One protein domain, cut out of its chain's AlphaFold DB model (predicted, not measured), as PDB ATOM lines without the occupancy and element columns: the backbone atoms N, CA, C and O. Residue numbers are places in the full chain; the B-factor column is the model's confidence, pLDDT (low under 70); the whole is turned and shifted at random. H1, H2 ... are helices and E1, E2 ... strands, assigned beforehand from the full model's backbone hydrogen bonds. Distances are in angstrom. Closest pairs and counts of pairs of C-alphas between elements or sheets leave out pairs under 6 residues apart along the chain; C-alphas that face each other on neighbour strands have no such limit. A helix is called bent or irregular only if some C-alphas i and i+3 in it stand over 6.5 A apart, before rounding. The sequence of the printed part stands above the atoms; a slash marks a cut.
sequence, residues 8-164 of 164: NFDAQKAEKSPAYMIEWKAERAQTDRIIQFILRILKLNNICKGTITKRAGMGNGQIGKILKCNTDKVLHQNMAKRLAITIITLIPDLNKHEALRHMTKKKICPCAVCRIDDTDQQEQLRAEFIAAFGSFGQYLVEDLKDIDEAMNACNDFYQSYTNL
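This is residues 8 to 164 of the 164 residues of an uncharacterized protein of Prevotella copri (UniProt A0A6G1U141). The long helix H2 makes one side of a small helical body and reaches beyond it with its first turns, where H1 makes a corner with it; H5 is in the middle of the body. The bent helix H7 folds back on itself, its arm H7a packing on H2 and its arm H7b on H5, while H8 and the small H3 pack on other parts of H5, H4 packs on H3, and residues 159 to 164 stick out as a tail. There are 157 printed residues, with nine named helices and one named strand in the order H1 H2 H3 H4 E1 H5 H6 H7 H8 H9; the class is mostly helix, and E1 pairs with no named strand. The whole is compact, with a radius of gyration of the C-alphas of 16.3 A and spans of 55 by 41 by 29 A.

Find C-alpha 18 at (80.107, 61.323, 91.371); from there H2, the longest helix, runs through residues 18 to 43 for 37.7 A and ends at C-alpha 43 at (101.035, 37.431, 71.138). Before it look for H1, residues 11 to 16. After it come H3, residues 49 to 55, H4, residues 62 to 66, and the strand E1, residues 73 to 75. H5, residues 77 to 90, is 19.8 A long, and H6 holds residues 98 to 102. H7, residues 119 to 143, was assigned as one helix by its hydrogen bonds but is bent, for C-alphas 132 and 135 are 9.5 A apart; read it as H7a, residues 119 to 132, 19.8 A, and H7b, residues 135 to 143, 10.8 A. H8, residues 147 to 155, measures 11.5 A, and H9, residues 159 to 162, ends at C-alpha 162 at (102.715, 34.423, 103.725).

Start on H2, whose residues 30 to 37 touch H7a at a shallow tilt of 28 degrees, opposite ways; their closest C-alphas, of Arg 33 and Ala 132, are 4.7 A apart. With residues 20 to 21 H2 only just touches H1, with 3 pairs of C-alphas within 8 A, and only at the corner by their link; the closest C-alphas, those of Ala 14 and Met 21, are 5.6 A apart. The closest C-alphas of H2 and E1, those of Arg 28 and Val 74, are 5.3 A apart. H2 and H5 are close but not clearly touching, at 7.7 A between C-alphas 34 and 80. H5 is the hub, touching three helices. It touches H7b, with C-alphas 84 and 137 closest at 6.7 A, at a shallow tilt of 26 degrees, the same way. It touches H8, with C-alphas 85 and 150 closest at 6.8 A, at 20 degrees, opposite ways. With residues 86 to 90 it touches H3, about perpendicular at 84 degrees, C-alphas 55 and 86 being closest at 6.3 A. H3 also touches H4, at 6.0 A between C-alphas 53 and 63. H7a and H7b touch at 4.4 A between C-alphas 130 and 137, opposite ways at a shallow tilt of 33 degrees, only just short of steep. H6 and H9 touch no helix. In the backbone, every O i to N i+4 pair is within hydrogen-bond range in H1 to H6, H7a, H7b and H8; H9 is too short for such a pair, and its one O i to N i+3 pair is not within range.

Look to Lys 16 and Lys 107 for the two C-alphas farthest apart, at 55.4 A. The printed part has no cut and ends at the chain's last residue, 164. The link from H6 to H7 is long, residues 103 to 118. Residues 159 to 164, of which 159 to 162 belong to H9, stand free. The mean pLDDT of the printed part is 81.1; it is under 70 at residues 45 to 46, 102 to 113 and 150 to 164.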
ATOM      1  N   ASN A   8      84.216  44.667  92.472       94.25
ATOM      2  CA  ASN A   8      82.956  44.761  91.733       94.25
ATOM      3  C   ASN A   8      82.429  46.197  91.775       94.25
ATOM      4  O   ASN A   8      82.676  46.922  92.742       94.25
ATOM      5  N   PHE A   9      81.687  46.577  90.739       93.19
ATOM      6  CA  PHE A   9      81.008  47.861  90.686       93.19
ATOM      7  C   PHE A   9      79.959  47.946  91.793       93.19
ATOM      8  O   PHE A   9      79.155  47.032  91.979       93.19
ATOM      9  N   ASP A  10      79.954  49.062  92.508       93.19
ATOM     10  CA  ASP A  10      79.009  49.350  93.574       93.19
ATOM     11  C   ASP A  10      78.000  50.387  93.075       93.19
ATOM     12  O   ASP A  10      78.239  51.598  93.108       93.19
ATOM     13  N   ALA A  11      76.857  49.894  92.590       92.31
ATOM     14  CA  ALA A  11      75.788  50.739  92.063       92.31
ATOM     15  C   ALA A  11      75.247  51.720  93.120       92.31
ATOM     16  O   ALA A  11      74.961  52.871  92.801       92.31
ATOM     17  N   GLN A  12      75.188  51.309  94.391       92.94
ATOM     18  CA  GLN A  12      74.690  52.171  95.466       92.94
ATOM     19  C   GLN A  12      75.657  53.320  95.768       92.94
ATOM     20  O   GLN A  12      75.220  54.433  96.065       92.94
ATOM     21  N   LYS A  13      76.973  53.078  95.696       91.62
ATOM     22  CA  LYS A  13      77.975  54.153  95.802       91.62
ATOM     23  C   LYS A  13      77.967  55.057  94.579       91.62
ATOM     24  O   LYS A  13      78.092  56.268  94.744       91.62
ATOM     25  N   ALA A  14      77.785  54.497  93.387       90.50
ATOM     26  CA  ALA A  14      77.697  55.260  92.146       90.50
ATOM     27  C   ALA A  14      76.529  56.245  92.127       90.50
ATOM     28  O   ALA A  14      76.707  57.384  91.703       90.50
ATOM     29  N   GLU A  15      75.367  55.840  92.636       91.00
ATOM     30  CA  GLU A  15      74.205  56.726  92.769       91.00
ATOM     31  C   GLU A  15      74.462  57.887  93.739       91.00
ATOM     32  O   GLU A  15      73.937  58.982  93.554       91.00
ATOM     33  N   LYS A  16      75.281  57.658  94.772       93.56
ATOM     34  CA  LYS A  16      75.507  58.614  95.868       93.56
ATOM     35  C   LYS A  16      76.749  59.487  95.691       93.56
ATOM     36  O   LYS A  16      76.868  60.495  96.380       93.56
ATOM     37  N   SER A  17      77.689  59.107  94.825       93.88
ATOM     38  CA  SER A  17      78.994  59.765  94.707       93.88
ATOM     39  C   SER A  17      79.472  59.860  93.252       93.88
ATOM     40  O   SER A  17      79.941  58.871  92.679       93.88
ATOM     41  N   PRO A  18      79.462  61.070  92.659       91.69
ATOM     42  CA  PRO A  18      80.107  61.323  91.371       91.69
ATOM     43  C   PRO A  18      81.612  61.024  91.387       91.69
ATOM     44  O   PRO A  18      82.156  60.574  90.379       91.69
ATOM     45  N   ALA A  19      82.280  61.229  92.529       94.06
ATOM     46  CA  ALA A  19      83.703  60.934  92.691       94.06
ATOM     47  C   ALA A  19      83.992  59.437  92.508       94.06
ATOM     48  O   ALA A  19      84.881  59.081  91.737       94.06
ATOM     49  N   TYR A  20      83.162  58.565  93.095       93.38
ATOM     50  CA  TYR A  20      83.277  57.115  92.906       93.38
ATOM     51  C   TYR A  20      83.166  56.722  91.426       93.38
ATOM     52  O   TYR A  20      83.925  55.889  90.944       93.38
ATOM     53  N   MET A  21      82.259  57.350  90.671       93.69
ATOM     54  CA  MET A  21      82.117  57.078  89.237       93.69
ATOM     55  C   MET A  21      83.337  57.504  88.415       93.69
ATOM     56  O   MET A  21      83.666  56.842  87.428       93.69
ATOM     57  N   ILE A  22      83.994  58.605  88.786       93.94
ATOM     58  CA  ILE A  22      85.227  59.065  88.131       93.94
ATOM     59  C   ILE A  22      86.363  58.080  88.416       93.94
ATOM     60  O   ILE A  22      87.015  57.617  87.478       93.94
ATOM     61  N   GLU A  23      86.548  57.711  89.685       92.81
ATOM     62  CA  GLU A  23      87.553  56.736  90.119       92.81
ATOM     63  C   GLU A  23      87.336  55.380  89.443       92.81
ATOM     64  O   GLU A  23      88.247  54.851  88.809       92.81
ATOM     65  N   TRP A  24      86.104  54.866  89.457       93.88
ATOM     66  CA  TRP A  24      85.759  53.594  88.825       93.88
ATOM     67  C   TRP A  24      86.074  53.576  87.327       93.88
ATOM     68  O   TRP A  24      86.636  52.608  86.813       93.88
ATOM     69  N   LYS A  25      85.747  54.654  86.599       94.62
ATOM     70  CA  LYS A  25      86.074  54.769  85.167       94.62
ATOM     71  C   LYS A  25      87.584  54.761  84.931       94.62
ATOM     72  O   LYS A  25      88.033  54.136  83.968       94.62
ATOM     73  N   ALA A  26      88.358  55.419  85.792       93.44
ATOM     74  CA  ALA A  26      89.814  55.416  85.708       93.44
ATOM     75  C   ALA A  26      90.397  54.019  85.992       93.44
ATOM     76  O   ALA A  26      91.198  53.522  85.199       93.44
ATOM     77  N   GLU A  27      89.939  53.344  87.051       94.31
ATOM     78  CA  GLU A  27      90.359  51.979  87.399       94.31
ATOM     79  C   GLU A  27      89.975  50.958  86.317       94.31
ATOM     80  O   GLU A  27      90.748  50.046  85.998       94.31
ATOM     81  N   ARG A  28      88.807  51.129  85.689       96.06
ATOM     82  CA  ARG A  28      88.380  50.307  84.551       96.06
ATOM     83  C   ARG A  28      89.271  50.525  83.340       96.06
ATOM     84  O   ARG A  28      89.780  49.550  82.792       96.06
ATOM     85  N   ALA A  29      89.530  51.779  82.972       95.88
ATOM     86  CA  ALA A  29      90.431  52.097  81.869       95.88
ATOM     87  C   ALA A  29      91.845  51.540  82.112       95.88
ATOM     88  O   ALA A  29      92.466  51.005  81.193       95.88
ATOM     89  N   GLN A  30      92.346  51.608  83.350       95.88
ATOM     90  CA  GLN A  30      93.620  50.998  83.723       95.88
ATOM     91  C   GLN A  30      93.577  49.469  83.591       95.88
ATOM     92  O   GLN A  30      94.470  48.878  82.985       95.88
ATOM     93  N   THR A  31      92.518  48.827  84.094       97.06
ATOM     94  CA  THR A  31      92.298  47.376  83.958       97.06
ATOM     95  C   THR A  31      92.325  46.948  82.491       97.06
ATOM     96  O   THR A  31      92.995  45.973  82.149       97.06
ATOM     97  N   ASP A  32      91.654  47.696  81.615       97.12
ATOM     98  CA  ASP A  32      91.639  47.430  80.176       97.12
ATOM     99  C   ASP A  32      93.033  47.539  79.560       97.12
ATOM    100  O   ASP A  32      93.447  46.639  78.829       97.12
ATOM    101  N   ARG A  33      93.803  48.580  79.898       97.75
ATOM    102  CA  ARG A  33      95.186  48.722  79.413       97.75
ATOM    103  C   ARG A  33      96.081  47.580  79.886       97.75
ATOM    104  O   ARG A  33      96.836  47.046  79.080       97.75
ATOM    105  N   ILE A  34      95.962  47.158  81.146       97.56
ATOM    106  CA  ILE A  34      96.700  46.000  81.677       97.56
ATOM    107  C   ILE A  34      96.332  44.731  80.903       97.56
ATOM    108  O   ILE A  34      97.218  43.983  80.494       97.56
ATOM    109  N   ILE A  35      95.042  44.490  80.651       96.81
ATOM    110  CA  ILE A  35      94.589  43.328  79.872       96.81
ATOM    111  C   ILE A  35      95.150  43.377  78.448       96.81
ATOM    112  O   ILE A  35      95.689  42.372  77.979       96.81
ATOM    113  N   GLN A  36      95.067  44.527  77.773       96.00
ATOM    114  CA  GLN A  36      95.608  44.698  76.423       96.00
ATOM    115  C   GLN A  36      97.118  44.473  76.387       96.00
ATOM    116  O   GLN A  36      97.607  43.760  75.511       96.00
ATOM    117  N   PHE A  37      97.844  44.989  77.376       95.56
ATOM    118  CA  PHE A  37      99.278  44.778  77.494       95.56
ATOM    119  C   PHE A  37      99.622  43.293  77.692       95.56
ATOM    120  O   PHE A  37     100.479  42.752  76.995       95.56
ATOM    121  N   ILE A  38      98.902  42.584  78.573       94.25
ATOM    122  CA  ILE A  38      99.089  41.135  78.760       94.25
ATOM    123  C   ILE A  38      98.800  40.387  77.449       94.25
ATOM    124  O   ILE A  38      99.564  39.506  77.058       94.25
ATOM    125  N   LEU A  39      97.727  40.727  76.732       93.62
ATOM    126  CA  LEU A  39      97.436  40.126  75.426       93.62
ATOM    127  C   LEU A  39      98.547  40.405  74.409       93.62
ATOM    128  O   LEU A  39      98.900  39.509  73.640       93.62
ATOM    129  N   ARG A  40      99.110  41.617  74.413       91.25
ATOM    130  CA  ARG A  40     100.220  42.010  73.545       91.25
ATOM    131  C   ARG A  40     101.452  41.149  73.803       91.25
ATOM    132  O   ARG A  40     101.926  40.525  72.858       91.25
ATOM    133  N   ILE A  41     101.913  41.031  75.048       88.88
ATOM    134  CA  ILE A  41     103.103  40.222  75.371       88.88
ATOM    135  C   ILE A  41     102.881  38.722  75.133       88.88
ATOM    136  O   ILE A  41     103.809  38.024  74.736       88.88
ATOM    137  N   LEU A  42     101.651  38.217  75.298       88.94
ATOM    138  CA  LEU A  42     101.315  36.828  74.964       88.94
ATOM    139  C   LEU A  42     101.380  36.567  73.448       88.94
ATOM    140  O   LEU A  42     101.795  35.488  73.036       88.94
ATOM    141  N   LYS A  43     100.983  37.538  72.612       87.50
ATOM    142  CA  LYS A  43     101.035  37.431  71.138       87.50
ATOM    143  C   LYS A  43     102.450  37.470  70.575       87.50
ATOM    144  O   LYS A  43     102.669  36.964  69.482       87.50
ATOM    145  N   LEU A  44     103.403  38.040  71.310       78.38
ATOM    146  CA  LEU A  44     104.815  38.006  70.930       78.38
ATOM    147  C   LEU A  44     105.420  36.590  71.030       78.38
ATOM    148  O   LEU A  44     106.602  36.432  70.773       78.38
ATOM    149  N   ASN A  45     104.619  35.570  71.387       62.78
ATOM    150  CA  ASN A  45     104.940  34.134  71.437       62.78
ATOM    151  C   ASN A  45     106.117  33.731  72.341       62.78
ATOM    152  O   ASN A  45     106.429  32.548  72.445       62.78
ATOM    153  N   ASN A  46     106.693  34.677  73.078       67.25
ATOM    154  CA  ASN A  46     107.826  34.422  73.960       67.25
ATOM    155  C   ASN A  46     107.415  34.128  75.416       67.25
ATOM    156  O   ASN A  46     108.247  33.727  76.227       67.25
ATOM    157  N   ILE A  47     106.137  34.321  75.778       79.12
ATOM    158  CA  ILE A  47     105.615  34.083  77.134       79.12
ATOM    159  C   ILE A  47     104.231  33.436  77.058       79.12
ATOM    160  O   ILE A  47     103.337  33.932  76.379       79.12
ATOM    161  N   CYS A  48     104.016  32.354  77.813       84.19
ATOM    162  CA  CYS A  48     102.706  31.714  77.926       84.19
ATOM    163  C   CYS A  48     101.965  32.130  79.211       84.19
ATOM    164  O   CYS A  48     102.565  32.508  80.221       84.19
ATOM    165  N   LYS A  49     100.630  31.997  79.211       88.31
ATOM    166  CA  LYS A  49      99.774  32.314  80.377       88.31
ATOM    167  C   LYS A  49     100.186  31.542  81.633       88.31
ATOM    168  O   LYS A  49     100.086  32.076  82.737       88.31
ATOM    169  N   GLY A  50     100.634  30.296  81.462       83.25
ATOM    170  CA  GLY A  50     101.111  29.445  82.552       83.25
ATOM    171  C   GLY A  50     102.354  30.020  83.228       83.25
ATOM    172  O   GLY A  50     102.401  30.069  84.454       83.25
ATOM    173  N   THR A  51     103.304  30.544  82.445       83.56
ATOM    174  CA  THR A  51     104.509  31.208  82.959       83.56
ATOM    175  C   THR A  51     104.147  32.419  83.808       83.56
ATOM    176  O   THR A  51     104.601  32.507  84.946       83.56
ATOM    177  N   ILE A  52     103.272  33.299  83.307       86.12
ATOM    178  CA  ILE A  52     102.814  34.473  84.069       86.12
ATOM    179  C   ILE A  52     102.105  34.026  85.353       86.12
ATOM    180  O   ILE A  52     102.426  34.520  86.425       86.12
ATOM    181  N   THR A  53     101.195  33.049  85.268       85.44
ATOM    182  CA  THR A  53     100.438  32.542  86.428       85.44
ATOM    183  C   THR A  53     101.370  31.991  87.510       85.44
ATOM    184  O   THR A  53     101.284  32.384  88.670       85.44
ATOM    185  N   LYS A  54     102.302  31.106  87.135       80.81
ATOM    186  CA  LYS A  54     103.243  30.488  88.074       80.81
ATOM    187  C   LYS A  54     104.174  31.527  88.692       80.81
ATOM    188  O   LYS A  54     104.399  31.504  89.898       80.81
ATOM    189  N   ARG A  55     104.708  32.435  87.872       78.06
ATOM    190  CA  ARG A  55     105.652  33.466  88.315       78.06
ATOM    191  C   ARG A  55     104.988  34.481  89.236       78.06
ATOM    192  O   ARG A  55     105.572  34.853  90.244       78.06
ATOM    193  N   ALA A  56     103.746  34.837  88.936       79.44
ATOM    194  CA  ALA A  56     102.925  35.649  89.806       79.44
ATOM    195  C   ALA A  56     102.436  34.887  91.044       79.44
ATOM    196  O   ALA A  56     101.629  35.452  91.753       79.44
ATOM    197  N   GLY A  57     102.819  33.628  91.313       76.94
ATOM    198  CA  GLY A  57     102.329  32.867  92.475       76.94
ATOM    199  C   GLY A  57     100.798  32.782  92.541       76.94
ATOM    200  O   GLY A  57     100.207  32.858  93.621       76.94
ATOM    201  N   MET A  58     100.163  32.722  91.372       81.62
ATOM    202  CA  MET A  58      98.718  32.713  91.182       81.62
ATOM    203  C   MET A  58      98.200  31.280  91.044       81.62
ATOM    204  O   MET A  58      98.892  30.386  90.555       81.62
ATOM    205  N   GLY A  59      96.942  31.067  91.424       80.06
ATOM    206  CA  GLY A  59      96.255  29.801  91.178       80.06
ATOM    207  C   GLY A  59      96.068  29.534  89.680       80.06
ATOM    208  O   GLY A  59      95.926  30.461  88.874       80.06
ATOM    209  N   ASN A  60      96.016  28.256  89.299       81.50
ATOM    210  CA  ASN A  60      95.834  27.847  87.905       81.50
ATOM    211  C   ASN A  60      94.618  28.537  87.257       81.50
ATOM    212  O   ASN A  60      93.525  28.603  87.821       81.50
ATOM    213  N   GLY A  61      94.818  29.068  86.047       83.38
ATOM    214  CA  GLY A  61      93.769  29.717  85.257       83.38
ATOM    215  C   GLY A  61      93.433  31.161  85.651       83.38
ATOM    216  O   GLY A  61      92.621  31.782  84.964       83.38
ATOM    217  N   GLN A  62      94.053  31.740  86.688       89.19
ATOM    218  CA  GLN A  62      93.740  33.111  87.113       89.19
ATOM    219  C   GLN A  62      94.076  34.170  86.049       89.19
ATOM    220  O   GLN A  62      93.258  35.056  85.820       89.19
ATOM    221  N   ILE A  63      95.186  34.041  85.310       91.62
ATOM    222  CA  ILE A  63      95.458  34.921  84.156       91.62
ATOM    223  C   ILE A  63      94.349  34.806  83.106       91.62
ATOM    224  O   ILE A  63      93.898  35.807  82.562       91.62
ATOM    225  N   GLY A  64      93.837  33.597  82.863       92.44
ATOM    226  CA  GLY A  64      92.692  33.393  81.975       92.44
ATOM    227  C   GLY A  64      91.432  34.134  82.434       92.44
ATOM    228  O   GLY A  64      90.700  34.642  81.590       92.44
ATOM    229  N   LYS A  65      91.199  34.231  83.751       92.38
ATOM    230  CA  LYS A  65      90.096  35.013  84.331       92.38
ATOM    231  C   LYS A  65      90.317  36.518  84.165       92.38
ATOM    232  O   LYS A  65      89.389  37.209  83.770       92.38
ATOM    233  N   ILE A  66      91.535  37.009  84.403       94.25
ATOM    234  CA  ILE A  66      91.901  38.429  84.223       94.25
ATOM    235  C   ILE A  66      91.688  38.871  82.779       94.25
ATOM    236  O   ILE A  66      91.060  39.894  82.534       94.25
ATOM    237  N   LEU A  67      92.109  38.055  81.816       94.69
ATOM    238  CA  LEU A  67      91.915  38.339  80.393       94.69
ATOM    239  C   LEU A  67      90.442  38.341  79.950       94.69
ATOM    240  O   LEU A  67      90.139  38.824  78.865       94.69
ATOM    241  N   LYS A  68      89.539  37.786  80.764       94.31
ATOM    242  CA  LYS A  68      88.087  37.761  80.543       94.31
ATOM    243  C   LYS A  68      87.351  38.635  81.565       94.31
ATOM    244  O   LYS A  68      86.215  38.336  81.915       94.31
ATOM    245  N   CYS A  69      88.016  39.660  82.104       92.88
ATOM    246  CA  CYS A  69      87.420  40.547  83.096       92.88
ATOM    247  C   CYS A  69      86.187  41.252  82.514       92.88
ATOM    248  O   CYS A  69      86.300  42.002  81.544       92.88
ATOM    249  N   ASN A  70      85.030  41.028  83.133       90.69
ATOM    250  CA  ASN A  70      83.778  41.680  82.765       90.69
ATOM    251  C   ASN A  70      83.833  43.196  83.020       90.69
ATOM    252  O   ASN A  70      84.656  43.683  83.795       90.69
ATOM    253  N   THR A  71      82.926  43.942  82.389       87.50
ATOM    254  CA  THR A  71      82.849  45.410  82.474       87.50
ATOM    255  C   THR A  71      82.424  45.932  83.848       87.50
ATOM    256  O   THR A  71      82.740  47.067  84.188       87.50
ATOM    257  N   ASP A  72      81.737  45.114  84.647       91.50
ATOM    258  CA  ASP A  72      81.291  45.408  86.017       91.50
ATOM    259  C   ASP A  72      82.380  45.169  87.075       91.50
ATOM    260  O   ASP A  72      82.118  45.238  88.275       91.50
ATOM    261  N   LYS A  73      83.608  44.874  86.642       94.62
ATOM    262  CA  LYS A  73      84.737  44.565  87.517       94.62
ATOM    263  C   LYS A  73      85.937  45.430  87.183       94.62
ATOM    264  O   LYS A  73      86.105  45.855  86.044       94.62
ATOM    265  N   VAL A  74      86.811  45.636  88.152       95.50
ATOM    266  CA  VAL A  74      88.147  46.211  87.944       95.50
ATOM    267  C   VAL A  74      89.177  45.340  88.637       95.50
ATOM    268  O   VAL A  74      88.866  44.650  89.609       95.50
ATOM    269  N   LEU A  75      90.397  45.317  88.111       94.44
ATOM    270  CA  LEU A  75      91.490  44.563  88.704       94.44
ATOM    271  C   LEU A  75      91.871  45.187  90.047       94.44
ATOM    272  O   LEU A  75      92.054  46.397  90.145       94.44
ATOM    273  N   HIS A  76      92.019  44.362  91.080       91.62
ATOM    274  CA  HIS A  76      92.463  44.853  92.378       91.62
ATOM    275  C   HIS A  76      93.874  45.459  92.271       91.62
ATOM    276  O   HIS A  76      94.747  44.885  91.612       91.62
ATOM    277  N   GLN A  77      94.136  46.579  92.951       87.06
ATOM    278  CA  GLN A  77      95.413  47.301  92.837       87.06
ATOM    279  C   GLN A  77      96.627  46.429  93.202       87.06
ATOM    280  O   GLN A  77      97.635  46.446  92.494       87.06
ATOM    281  N   ASN A  78      96.519  45.592  94.240       85.31
ATOM    282  CA  ASN A  78      97.580  44.635  94.596       85.31
ATOM    283  C   ASN A  78      97.851  43.645  93.462       85.31
ATOM    284  O   ASN A  78      99.002  43.315  93.183       85.31
ATOM    285  N   MET A  79      96.798  43.204  92.768       87.94
ATOM    286  CA  MET A  79      96.942  42.305  91.631       87.94
ATOM    287  C   MET A  79      97.604  43.014  90.446       87.94
ATOM    288  O   MET A  79      98.476  42.434  89.804       87.94
ATOM    289  N   ALA A  80      97.264  44.280  90.189       91.69
ATOM    290  CA  ALA A  80      97.936  45.093  89.175       91.69
ATOM    291  C   ALA A  80      99.437  45.250  89.463       91.69
ATOM    292  O   ALA A  80     100.255  44.979  88.584       91.69
ATOM    293  N   LYS A  81      99.818  45.594  90.701       88.56
ATOM    294  CA  LYS A  81     101.230  45.691  91.113       88.56
ATOM    295  C   LYS A  81     101.962  44.358  90.965       88.56
ATOM    296  O   LYS A  81     103.047  44.306  90.385       88.56
ATOM    297  N   ARG A  82     101.335  43.265  91.412       86.69
ATOM    298  CA  ARG A  82     101.879  41.906  91.292       86.69
ATOM    299  C   ARG A  82     102.130  41.523  89.836       86.69
ATOM    300  O   ARG A  82     103.176  40.954  89.525       86.69
ATOM    301  N   LEU A  83     101.205  41.855  88.937       91.31
ATOM    302  CA  LEU A  83     101.371  41.634  87.499       91.31
ATOM    303  C   LEU A  83     102.496  42.490  86.915       91.31
ATOM    304  O   LEU A  83     103.299  41.953  86.158       91.31
ATOM    305  N   ALA A  84     102.593  43.769  87.287       91.88
ATOM    306  CA  ALA A  84     103.653  44.660  86.815       91.88
ATOM    307  C   ALA A  84     105.045  44.103  87.155       91.88
ATOM    308  O   ALA A  84     105.889  43.948  86.273       91.88
ATOM    309  N   ILE A  85     105.247  43.700  88.414       85.62
ATOM    310  CA  ILE A  85     106.502  43.094  88.884       85.62
ATOM    311  C   ILE A  85     106.744  41.733  88.218       85.62
ATOM    312  O   ILE A  85     107.860  41.398  87.811       85.62
ATOM    313  N   THR A  86     105.696  40.928  88.052       86.50
ATOM    314  CA  THR A  86     105.817  39.651  87.336       86.50
ATOM    315  C   THR A  86     106.299  39.875  85.903       86.50
ATOM    316  O   THR A  86     107.177  39.167  85.427       86.50
ATOM    317  N   ILE A  87     105.758  40.870  85.209       89.31
ATOM    318  CA  ILE A  87     106.115  41.162  83.823       89.31
ATOM    319  C   ILE A  87     107.540  41.719  83.725       89.31
ATOM    320  O   ILE A  87     108.307  41.199  82.920       89.31
ATOM    321  N   ILE A  88     107.914  42.719  84.533       85.50
ATOM    322  CA  ILE A  88     109.256  43.333  84.470       85.50
ATOM    323  C   ILE A  88     110.358  42.312  84.797       85.50
ATOM    324  O   ILE A  88     111.452  42.379  84.250       85.50
ATOM    325  N   THR A  89     110.054  41.306  85.628       80.12
ATOM    326  CA  THR A  89     110.985  40.202  85.921       80.12
ATOM    327  C   THR A  89     111.030  39.141  84.819       80.12
ATOM    328  O   THR A  89     112.086  38.551  84.592       80.12
ATOM    329  N   LEU A  90     109.918  38.898  84.114       81.44
ATOM    330  CA  LEU A  90     109.873  37.987  82.962       81.44
ATOM    331  C   LEU A  90     110.527  38.585  81.709       81.44
ATOM    332  O   LEU A  90     111.095  37.828  80.915       81.44
ATOM    333  N   ILE A  91     110.441  39.910  81.550       84.06
ATOM    334  CA  ILE A  91     110.962  40.692  80.423       84.06
ATOM    335  C   ILE A  91     111.831  41.850  80.957       84.06
ATOM    336  O   ILE A  91     111.402  43.007  80.933       84.06
ATOM    337  N   PRO A  92     113.067  41.585  81.421       79.94
ATOM    338  CA  PRO A  92     113.936  42.636  81.964       79.94
ATOM    339  C   PRO A  92     114.293  43.724  80.951       79.94
ATOM    340  O   PRO A  92     114.648  44.832  81.335       79.94
ATOM    341  N   ASP A  93     114.151  43.435  79.656       84.06
ATOM    342  CA  ASP A  93     114.320  44.409  78.580       84.06
ATOM    343  C   ASP A  93     113.300  45.557  78.639       84.06
ATOM    344  O   ASP A  93     113.550  46.616  78.072       84.06
ATOM    345  N   LEU A  94     112.182  45.418  79.355       88.25
ATOM    346  CA  LEU A  94     111.308  46.564  79.609       88.25
ATOM    347  C   LEU A  94     111.968  47.588  80.548       88.25
ATOM    348  O   LEU A  94     111.639  48.761  80.488       88.25
ATOM    349  N   ASN A  95     112.941  47.211  81.369       86.94
ATOM    350  CA  ASN A  95     113.654  48.163  82.212       86.94
ATOM    351  C   ASN A  95     114.797  48.853  81.428       86.94
ATOM    352  O   ASN A  95     115.395  48.266  80.516       86.94
ATOM    353  N   LYS A  96     115.074  50.128  81.730       87.75
ATOM    354  CA  LYS A  96     116.156  50.904  81.096       87.75
ATOM    355  C   LYS A  96     117.498  50.795  81.818       87.75
ATOM    356  O   LYS A  96     118.535  50.952  81.175       87.75
ATOM    357  N   HIS A  97     117.510  50.495  83.113       84.81
ATOM    358  CA  HIS A  97     118.732  50.265  83.867       84.81
ATOM    359  C   HIS A  97     119.453  48.996  83.396       84.81
ATOM    360  O   HIS A  97     118.936  47.876  83.416       84.81
ATOM    361  N   GLU A  98     120.714  49.172  83.000       73.75
ATOM    362  CA  GLU A  98     121.534  48.101  82.436       73.75
ATOM    363  C   GLU A  98     121.737  46.927  83.399       73.75
ATOM    364  O   GLU A  98     121.798  45.784  82.952       73.75
ATOM    365  N   ALA A  99     121.779  47.174  84.713       71.19
ATOM    366  CA  ALA A  99     121.934  46.130  85.729       71.19
ATOM    367  C   ALA A  99     120.902  45.001  85.560       71.19
ATOM    368  O   ALA A  99     121.260  43.821  85.548       71.19
ATOM    369  N   LEU A 100     119.641  45.364  85.315       71.38
ATOM    370  CA  LEU A 100     118.539  44.424  85.118       71.38
ATOM    371  C   LEU A 100     118.587  43.746  83.747       71.38
ATOM    372  O   LEU A 100     118.348  42.540  83.638       71.38
ATOM    373  N   ARG A 101     119.009  44.472  82.709       70.25
ATOM    374  CA  ARG A 101     119.231  43.905  81.369       70.25
ATOM    375  C   ARG A 101     120.355  42.862  81.380       70.25
ATOM    376  O   ARG A 101     120.230  41.798  80.768       70.25
ATOM    377  N   HIS A 102     121.438  43.114  82.117       63.88
ATOM    378  CA  HIS A 102     122.597  42.221  82.217       63.88
ATOM    379  C   HIS A 102     122.361  40.983  83.090       63.88
ATOM    380  O   HIS A 102     123.020  39.962  82.852       63.88
ATOM    381  N   MET A 103     121.395  41.003  84.019       58.28
ATOM    382  CA  MET A 103     120.972  39.791  84.741       58.28
ATOM    383  C   MET A 103     120.495  38.679  83.796       58.28
ATOM    384  O   MET A 103     120.609  37.510  84.145       58.28
ATOM    385  N   THR A 104     120.050  39.008  82.577       49.62
ATOM    386  CA  THR A 104     119.688  38.013  81.549       49.62
ATOM    387  C   THR A 104     120.898  37.350  80.877       49.62
ATOM    388  O   THR A 104     120.757  36.299  80.254       49.62
ATOM    389  N   LYS A 105     122.092  37.967  80.928       49.22
ATOM    390  CA  LYS A 105     123.327  37.430  80.316       49.22
ATOM    391  C   LYS A 105     124.057  36.466  81.248       49.22
ATOM    392  O   LYS A 105     124.712  35.538  80.780       49.22
ATOM    393  N   LYS A 106     123.927  36.655  82.561       43.44
ATOM    394  CA  LYS A 106     124.361  35.672  83.555       43.44
ATOM    395  C   LYS A 106     123.244  34.646  83.736       43.44
ATOM    396  O   LYS A 106     122.100  35.004  83.961       43.44
ATOM    397  N   LYS A 107     123.593  33.359  83.711       40.56
ATOM    398  CA  LYS A 107     122.730  32.176  83.953       40.56
ATOM    399  C   LYS A 107     121.982  32.165  85.311       40.56
ATOM    400  O   LYS A 107     121.471  31.127  85.712       40.56
ATOM    401  N   ILE A 108     122.003  33.273  86.053       38.25
ATOM    402  CA  ILE A 108     121.810  33.349  87.504       38.25
ATOM    403  C   ILE A 108     120.407  33.835  87.871       38.25
ATOM    404  O   ILE A 108     119.962  33.570  88.980       38.25
ATOM    405  N   CYS A 109     119.665  34.471  86.957       44.41
ATOM    406  CA  CYS A 109     118.270  34.809  87.219       44.41
ATOM    407  C   CYS A 109     117.351  33.751  86.573       44.41
ATOM    408  O   CYS A 109     117.018  33.892  85.395       44.41
ATOM    409  N   PRO A 110     116.884  32.711  87.297       47.75
ATOM    410  CA  PRO A 110     115.919  31.709  86.798       47.75
ATOM    411  C   PRO A 110     114.522  32.296  86.485       47.75
ATOM    412  O   PRO A 110     113.536  31.575  86.348       47.75
ATOM    413  N   CYS A 111     114.434  33.622  86.431       48.72
ATOM    414  CA  CYS A 111     113.245  34.449  86.472       48.72
ATOM    415  C   CYS A 111     112.937  35.091  85.119       48.72
ATOM    416  O   CYS A 111     111.769  35.321  84.820       48.72
ATOM    417  N   ALA A 112     113.977  35.381  84.330       57.72
ATOM    418  CA  ALA A 112     113.864  36.051  83.045       57.72
ATOM    419  C   ALA A 112     113.705  35.007  81.941       57.72
ATOM    420  O   ALA A 112     114.546  34.122  81.786       57.72
ATOM    421  N   VAL A 113     112.604  35.097  81.200       62.56
ATOM    422  CA  VAL A 113     112.214  34.066  80.226       62.56
ATOM    423  C   VAL A 113     112.263  34.606  78.797       62.56
ATOM    424  O   VAL A 113     112.403  33.824  77.863       62.56
ATOM    425  N   CYS A 114     112.196  35.928  78.613       71.12
ATOM    426  CA  CYS A 114     112.046  36.548  77.301       71.12
ATOM    427  C   CYS A 114     113.052  37.680  77.070       71.12
ATOM    428  O   CYS A 114     113.300  38.490  77.963       71.12
ATOM    429  N   ARG A 115     113.555  37.757  75.832       73.75
ATOM    430  CA  ARG A 115     114.290  38.904  75.288       73.75
ATOM    431  C   ARG A 115     113.493  39.603  74.197       73.75
ATOM    432  O   ARG A 115     112.654  38.971  73.549       73.75
ATOM    433  N   ILE A 116     113.750  40.895  74.024       78.50
ATOM    434  CA  ILE A 116     113.249  41.700  72.908       78.50
ATOM    435  C   ILE A 116     114.475  42.220  72.155       78.50
ATOM    436  O   ILE A 116     115.175  43.099  72.651       78.50
ATOM    437  N   ASP A 117     114.750  41.646  70.984       74.56
ATOM    438  CA  ASP A 117     115.946  41.984  70.199       74.56
ATOM    439  C   ASP A 117     115.775  43.279  69.378       74.56
ATOM    440  O   ASP A 117     116.757  43.916  69.003       74.56
ATOM    441  N   ASP A 118     114.529  43.683  69.121       84.75
ATOM    442  CA  ASP A 118     114.174  44.893  68.380       84.75
ATOM    443  C   ASP A 118     114.044  46.099  69.330       84.75
ATOM    444  O   ASP A 118     113.260  46.083  70.283       84.75
ATOM    445  N   THR A 119     114.830  47.148  69.073       85.62
ATOM    446  CA  THR A 119     114.900  48.336  69.941       85.62
ATOM    447  C   THR A 119     113.625  49.180  69.870       85.62
ATOM    448  O   THR A 119     113.130  49.603  70.915       85.62
ATOM    449  N   ASP A 120     113.038  49.353  68.685       88.38
ATOM    450  CA  ASP A 120     111.800  50.123  68.507       88.38
ATOM    451  C   ASP A 120     110.635  49.409  69.203       88.38
ATOM    452  O   ASP A 120     109.828  50.013  69.918       88.38
ATOM    453  N   GLN A 121     110.589  48.080  69.080       88.00
ATOM    454  CA  GLN A 121     109.626  47.249  69.790       88.00
ATOM    455  C   GLN A 121     109.813  47.335  71.310       88.00
ATOM    456  O   GLN A 121     108.829  47.349  72.056       88.00
ATOM    457  N   GLN A 122     111.057  47.382  71.785       88.62
ATOM    458  CA  GLN A 122     111.372  47.525  73.202       88.62
ATOM    459  C   GLN A 122     110.875  48.871  73.743       88.62
ATOM    460  O   GLN A 122     110.216  48.908  74.782       88.62
ATOM    461  N   GLU A 123     111.140  49.972  73.040       92.12
ATOM    462  CA  GLU A 123     110.659  51.309  73.402       92.12
ATOM    463  C   GLU A 123     109.133  51.397  73.398       92.12
ATOM    464  O   GLU A 123     108.538  51.897  74.359       92.12
ATOM    465  N   GLN A 124     108.485  50.827  72.381       93.31
ATOM    466  CA  GLN A 124     107.031  50.768  72.322       93.31
ATOM    467  C   GLN A 124     106.454  49.986  73.509       93.31
ATOM    468  O   GLN A 124     105.536  50.460  74.179       93.31
ATOM    469  N   LEU A 125     107.003  48.807  73.817       93.00
ATOM    470  CA  LEU A 125     106.519  47.992  74.932       93.00
ATOM    471  C   LEU A 125     106.749  48.666  76.288       93.00
ATOM    472  O   LEU A 125     105.920  48.508  77.182       93.00
ATOM    473  N   ARG A 126     107.824  49.447  76.448       94.62
ATOM    474  CA  ARG A 126     108.029  50.288  77.637       94.62
ATOM    475  C   ARG A 126     106.927  51.323  77.783       94.62
ATOM    476  O   ARG A 126     106.323  51.415  78.849       94.62
ATOM    477  N   ALA A 127     106.635  52.064  76.717       96.00
ATOM    478  CA  ALA A 127     105.582  53.073  76.731       96.00
ATOM    479  C   ALA A 127     104.208  52.452  77.038       96.00
ATOM    480  O   ALA A 127     103.466  52.965  77.876       96.00
ATOM    481  N   GLU A 128     103.893  51.308  76.425       95.94
ATOM    482  CA  GLU A 128     102.650  50.573  76.680       95.94
ATOM    483  C   GLU A 128     102.579  50.038  78.122       95.94
ATOM    484  O   GLU A 128     101.528  50.127  78.760       95.94
ATOM    485  N   PHE A 129     103.693  49.537  78.665       96.12
ATOM    486  CA  PHE A 129     103.780  49.079  80.053       96.12
ATOM    487  C   PHE A 129     103.548  50.232  81.040       96.12
ATOM    488  O   PHE A 129     102.726  50.111  81.949       96.12
ATOM    489  N   ILE A 130     104.208  51.375  80.833       96.56
ATOM    490  CA  ILE A 130     104.009  52.580  81.651       96.56
ATOM    491  C   ILE A 130     102.552  53.049  81.556       96.56
ATOM    492  O   ILE A 130     101.924  53.322  82.574       96.56
ATOM    493  N   ALA A 131     101.965  53.073  80.357       96.69
ATOM    494  CA  ALA A 131     100.570  53.470  80.173       96.69
ATOM    495  C   ALA A 131      99.572  52.525  80.874       96.69
ATOM    496  O   ALA A 131      98.510  52.973  81.324       96.69
ATOM    497  N   ALA A 132      99.900  51.232  80.965       97.12
ATOM    498  CA  ALA A 132      99.088  50.225  81.642       97.12
ATOM    499  C   ALA A 132      99.199  50.298  83.172       97.12
ATOM    500  O   ALA A 132      98.187  50.224  83.868       97.12
ATOM    501  N   PHE A 133     100.408  50.470  83.708       95.44
ATOM    502  CA  PHE A 133     100.667  50.410  85.151       95.44
ATOM    503  C   PHE A 133     100.848  51.784  85.818       95.44
ATOM    504  O   PHE A 133     101.017  51.859  87.035       95.44
ATOM    505  N   GLY A 134     100.758  52.871  85.052       93.69
ATOM    506  CA  GLY A 134     100.830  54.244  85.542       93.69
ATOM    507  C   GLY A 134     102.185  54.578  86.165       93.69
ATOM    508  O   GLY A 134     103.226  54.096  85.718       93.69
ATOM    509  N   SER A 135     102.165  55.379  87.231       91.94
ATOM    510  CA  SER A 135     103.370  55.794  87.964       91.94
ATOM    511  C   SER A 135     104.190  54.613  88.482       91.94
ATOM    512  O   SER A 135     105.415  54.658  88.463       91.94
ATOM    513  N   PHE A 136     103.533  53.521  88.881       91.00
ATOM    514  CA  PHE A 136     104.238  52.311  89.290       91.00
ATOM    515  C   PHE A 136     104.957  51.646  88.111       91.00
ATOM    516  O   PHE A 136     106.090  51.202  88.249       91.00
ATOM    517  N   GLY A 137     104.330  51.632  86.932       93.19
ATOM    518  CA  GLY A 137     104.972  51.177  85.701       93.19
ATOM    519  C   GLY A 137     106.191  52.020  85.330       93.19
ATOM    520  O   GLY A 137     107.223  51.466  84.969       93.19
ATOM    521  N   GLN A 138     106.082  53.343  85.468       94.12
ATOM    522  CA  GLN A 138     107.190  54.273  85.241       94.12
ATOM    523  C   GLN A 138     108.364  53.990  86.178       94.12
ATOM    524  O   GLN A 138     109.469  53.779  85.689       94.12
ATOM    525  N   TYR A 139     108.112  53.893  87.485       91.06
ATOM    526  CA  TYR A 139     109.137  53.537  88.466       91.06
ATOM    527  C   TYR A 139     109.848  52.225  88.091       91.06
ATOM    528  O   TYR A 139     111.074  52.158  88.055       91.06
ATOM    529  N   LEU A 140     109.088  51.190  87.718       89.69
ATOM    530  CA  LEU A 140     109.653  49.892  87.336       89.69
ATOM    531  C   LEU A 140     110.469  49.916  86.034       89.69
ATOM    532  O   LEU A 140     111.321  49.049  85.855       89.69
ATOM    533  N   VAL A 141     110.201  50.843  85.114       91.94
ATOM    534  CA  VAL A 141     110.915  50.952  83.829       91.94
ATOM    535  C   VAL A 141     112.137  51.856  83.937       91.94
ATOM    536  O   VAL A 141     113.196  51.509  83.410       91.94
ATOM    537  N   GLU A 142     111.979  53.007  84.584       90.88
ATOM    538  CA  GLU A 142     112.948  54.104  84.566       90.88
ATOM    539  C   GLU A 142     113.876  54.094  85.781       90.88
ATOM    540  O   GLU A 142     115.050  54.405  85.618       90.88
ATOM    541  N   ASP A 143     113.373  53.723  86.965       87.38
ATOM    542  CA  ASP A 143     114.053  53.990  88.242       87.38
ATOM    543  C   ASP A 143     114.521  52.724  88.967       87.38
ATOM    544  O   ASP A 143     115.452  52.774  89.776       87.38
ATOM    545  N   LEU A 144     113.874  51.585  88.703       83.50
ATOM    546  CA  LEU A 144     114.175  50.327  89.375       83.50
ATOM    547  C   LEU A 144     115.570  49.825  88.995       83.50
ATOM    548  O   LEU A 144     115.831  49.535  87.825       83.50
ATOM    549  N   LYS A 145     116.438  49.651  89.992       79.75
ATOM    550  CA  LYS A 145     117.832  49.214  89.800       79.75
ATOM    551  C   LYS A 145     118.078  47.772  90.228       79.75
ATOM    552  O   LYS A 145     119.025  47.158  89.738       79.75
ATOM    553  N   ASP A 146     117.223  47.235  91.096       76.12
ATOM    554  CA  ASP A 146     117.353  45.895  91.664       76.12
ATOM    555  C   ASP A 146     115.993  45.175  91.724       76.12
ATOM    556  O   ASP A 146     114.983  45.750  92.124       76.12
ATOM    557  N   ILE A 147     115.955  43.895  91.341       70.56
ATOM    558  CA  ILE A 147     114.746  43.068  91.477       70.56
ATOM    559  C   ILE A 147     114.405  42.869  92.948       70.56
ATOM    560  O   ILE A 147     113.218  42.825  93.259       70.56
ATOM    561  N   ASP A 148     115.395  42.795  93.839       71.75
ATOM    562  CA  ASP A 148     115.135  42.662  95.270       71.75
ATOM    563  C   ASP A 148     114.438  43.912  95.819       71.75
ATOM    564  O   ASP A 148     113.587  43.796  96.690       71.75
ATOM    565  N   GLU A 149     114.679  45.098  95.251       71.25
ATOM    566  CA  GLU A 149     113.946  46.326  95.585       71.25
ATOM    567  C   GLU A 149     112.480  46.250  95.129       71.25
ATOM    568  O   GLU A 149     111.570  46.495  95.921       71.25
ATOM    569  N   ALA A 150     112.228  45.813  93.889       66.50
ATOM    570  CA  ALA A 150     110.864  45.593  93.394       66.50
ATOM    571  C   ALA A 150     110.141  44.500  94.188       66.50
ATOM    572  O   ALA A 150     108.956  44.632  94.494       66.50
ATOM    573  N   MET A 151     110.849  43.420  94.521       65.25
ATOM    574  CA  MET A 151     110.331  42.323  95.323       65.25
ATOM    575  C   MET A 151     110.132  42.738  96.773       65.25
ATOM    576  O   MET A 151     109.174  42.256  97.348       65.25
ATOM    577  N   ASN A 152     110.931  43.644  97.344       64.69
ATOM    578  CA  ASN A 152     110.767  44.158  98.706       64.69
ATOM    579  C   ASN A 152     109.635  45.175  98.823       64.69
ATOM    580  O   ASN A 152     108.802  45.042  99.717       64.69
ATOM    581  N   ALA A 153     109.501  46.078  97.848       57.91
ATOM    582  CA  ALA A 153     108.293  46.886  97.673       57.91
ATOM    583  C   ALA A 153     107.039  46.002  97.537       57.91
ATOM    584  O   ALA A 153     105.928  46.416  97.867       57.91
ATOM    585  N   CYS A 154     107.229  44.761  97.078       56.09
ATOM    586  CA  CYS A 154     106.214  43.727  97.081       56.09
ATOM    587  C   CYS A 154     106.210  42.832  98.330       56.09
ATOM    588  O   CYS A 154     105.163  42.258  98.553       56.09
ATOM    589  N   ASN A 155     107.289  42.686  99.116       47.72
ATOM    590  CA  ASN A 155     107.411  41.829 100.310       47.72
ATOM    591  C   ASN A 155     106.827  42.499 101.543       47.72
ATOM    592  O   ASN A 155     106.220  41.794 102.337       47.72
ATOM    593  N   ASP A 156     106.845  43.826 101.645       47.69
ATOM    594  CA  ASP A 156     105.927  44.523 102.558       47.69
ATOM    595  C   ASP A 156     104.456  44.208 102.194       47.69
ATOM    596  O   ASP A 156     103.579  44.136 103.053       47.69
ATOM    597  N   PHE A 157     104.197  43.900 100.917       41.66
ATOM    598  CA  PHE A 157     102.933  43.362 100.398       41.66
ATOM    599  C   PHE A 157     102.836  41.813 100.401       41.66
ATOM    600  O   PHE A 157     101.748  41.292 100.173       41.66
ATOM    601  N   TYR A 158     103.926  41.061 100.617       35.25
ATOM    602  CA  TYR A 158     104.008  39.591 100.481       35.25
ATOM    603  C   TYR A 158     104.098  38.921 101.859       35.25
ATOM    604  O   TYR A 158     103.557  37.837 102.041       35.25
ATOM    605  N   GLN A 159     104.690  39.579 102.863       36.59
ATOM    606  CA  GLN A 159     104.640  39.156 104.266       36.59
ATOM    607  C   GLN A 159     103.224  39.275 104.850       36.59
ATOM    608  O   GLN A 159     102.868  38.493 105.729       36.59
ATOM    609  N   SER A 160     102.369  40.152 104.313       38.97
ATOM    610  CA  SER A 160     100.921  40.118 104.580       38.97
ATOM    611  C   SER A 160     100.204  38.928 103.912       38.97
ATOM    612  O   SER A 160      99.076  38.609 104.281       38.97
ATOM    613  N   TYR A 161     100.858  38.239 102.966       32.59
ATOM    614  CA  TYR A 161     100.347  37.084 102.212       32.59
ATOM    615  C   TYR A 161     100.855  35.728 102.721       32.59
ATOM    616  O   TYR A 161     100.144  34.732 102.590       32.59
ATOM    617  N   THR A 162     102.083  35.666 103.247       31.44
ATOM    618  CA  THR A 162     102.715  34.423 103.725       31.44
ATOM    619  C   THR A 162     102.597  34.206 105.232       31.44
ATOM    620  O   THR A 162     102.892  33.107 105.685       31.44
ATOM    621  N   ASN A 163     102.137  35.199 106.003       29.31
ATOM    622  CA  ASN A 163     101.755  35.019 107.410       29.31
ATOM    623  C   ASN A 163     100.292  34.547 107.537       29.31
ATOM    624  O   ASN A 163      99.466  35.197 108.182       29.31
ATOM    625  N   LEU A 164      99.982  33.420 106.889       33.38
ATOM    626  CA  LEU A 164      98.759  32.629 107.055       33.38
ATOM    627  C   LEU A 164      99.124  31.180 107.353       33.38
ATOM    628  O   LEU A 164      99.921  30.619 106.569       33.38
TER     629      LEU A 164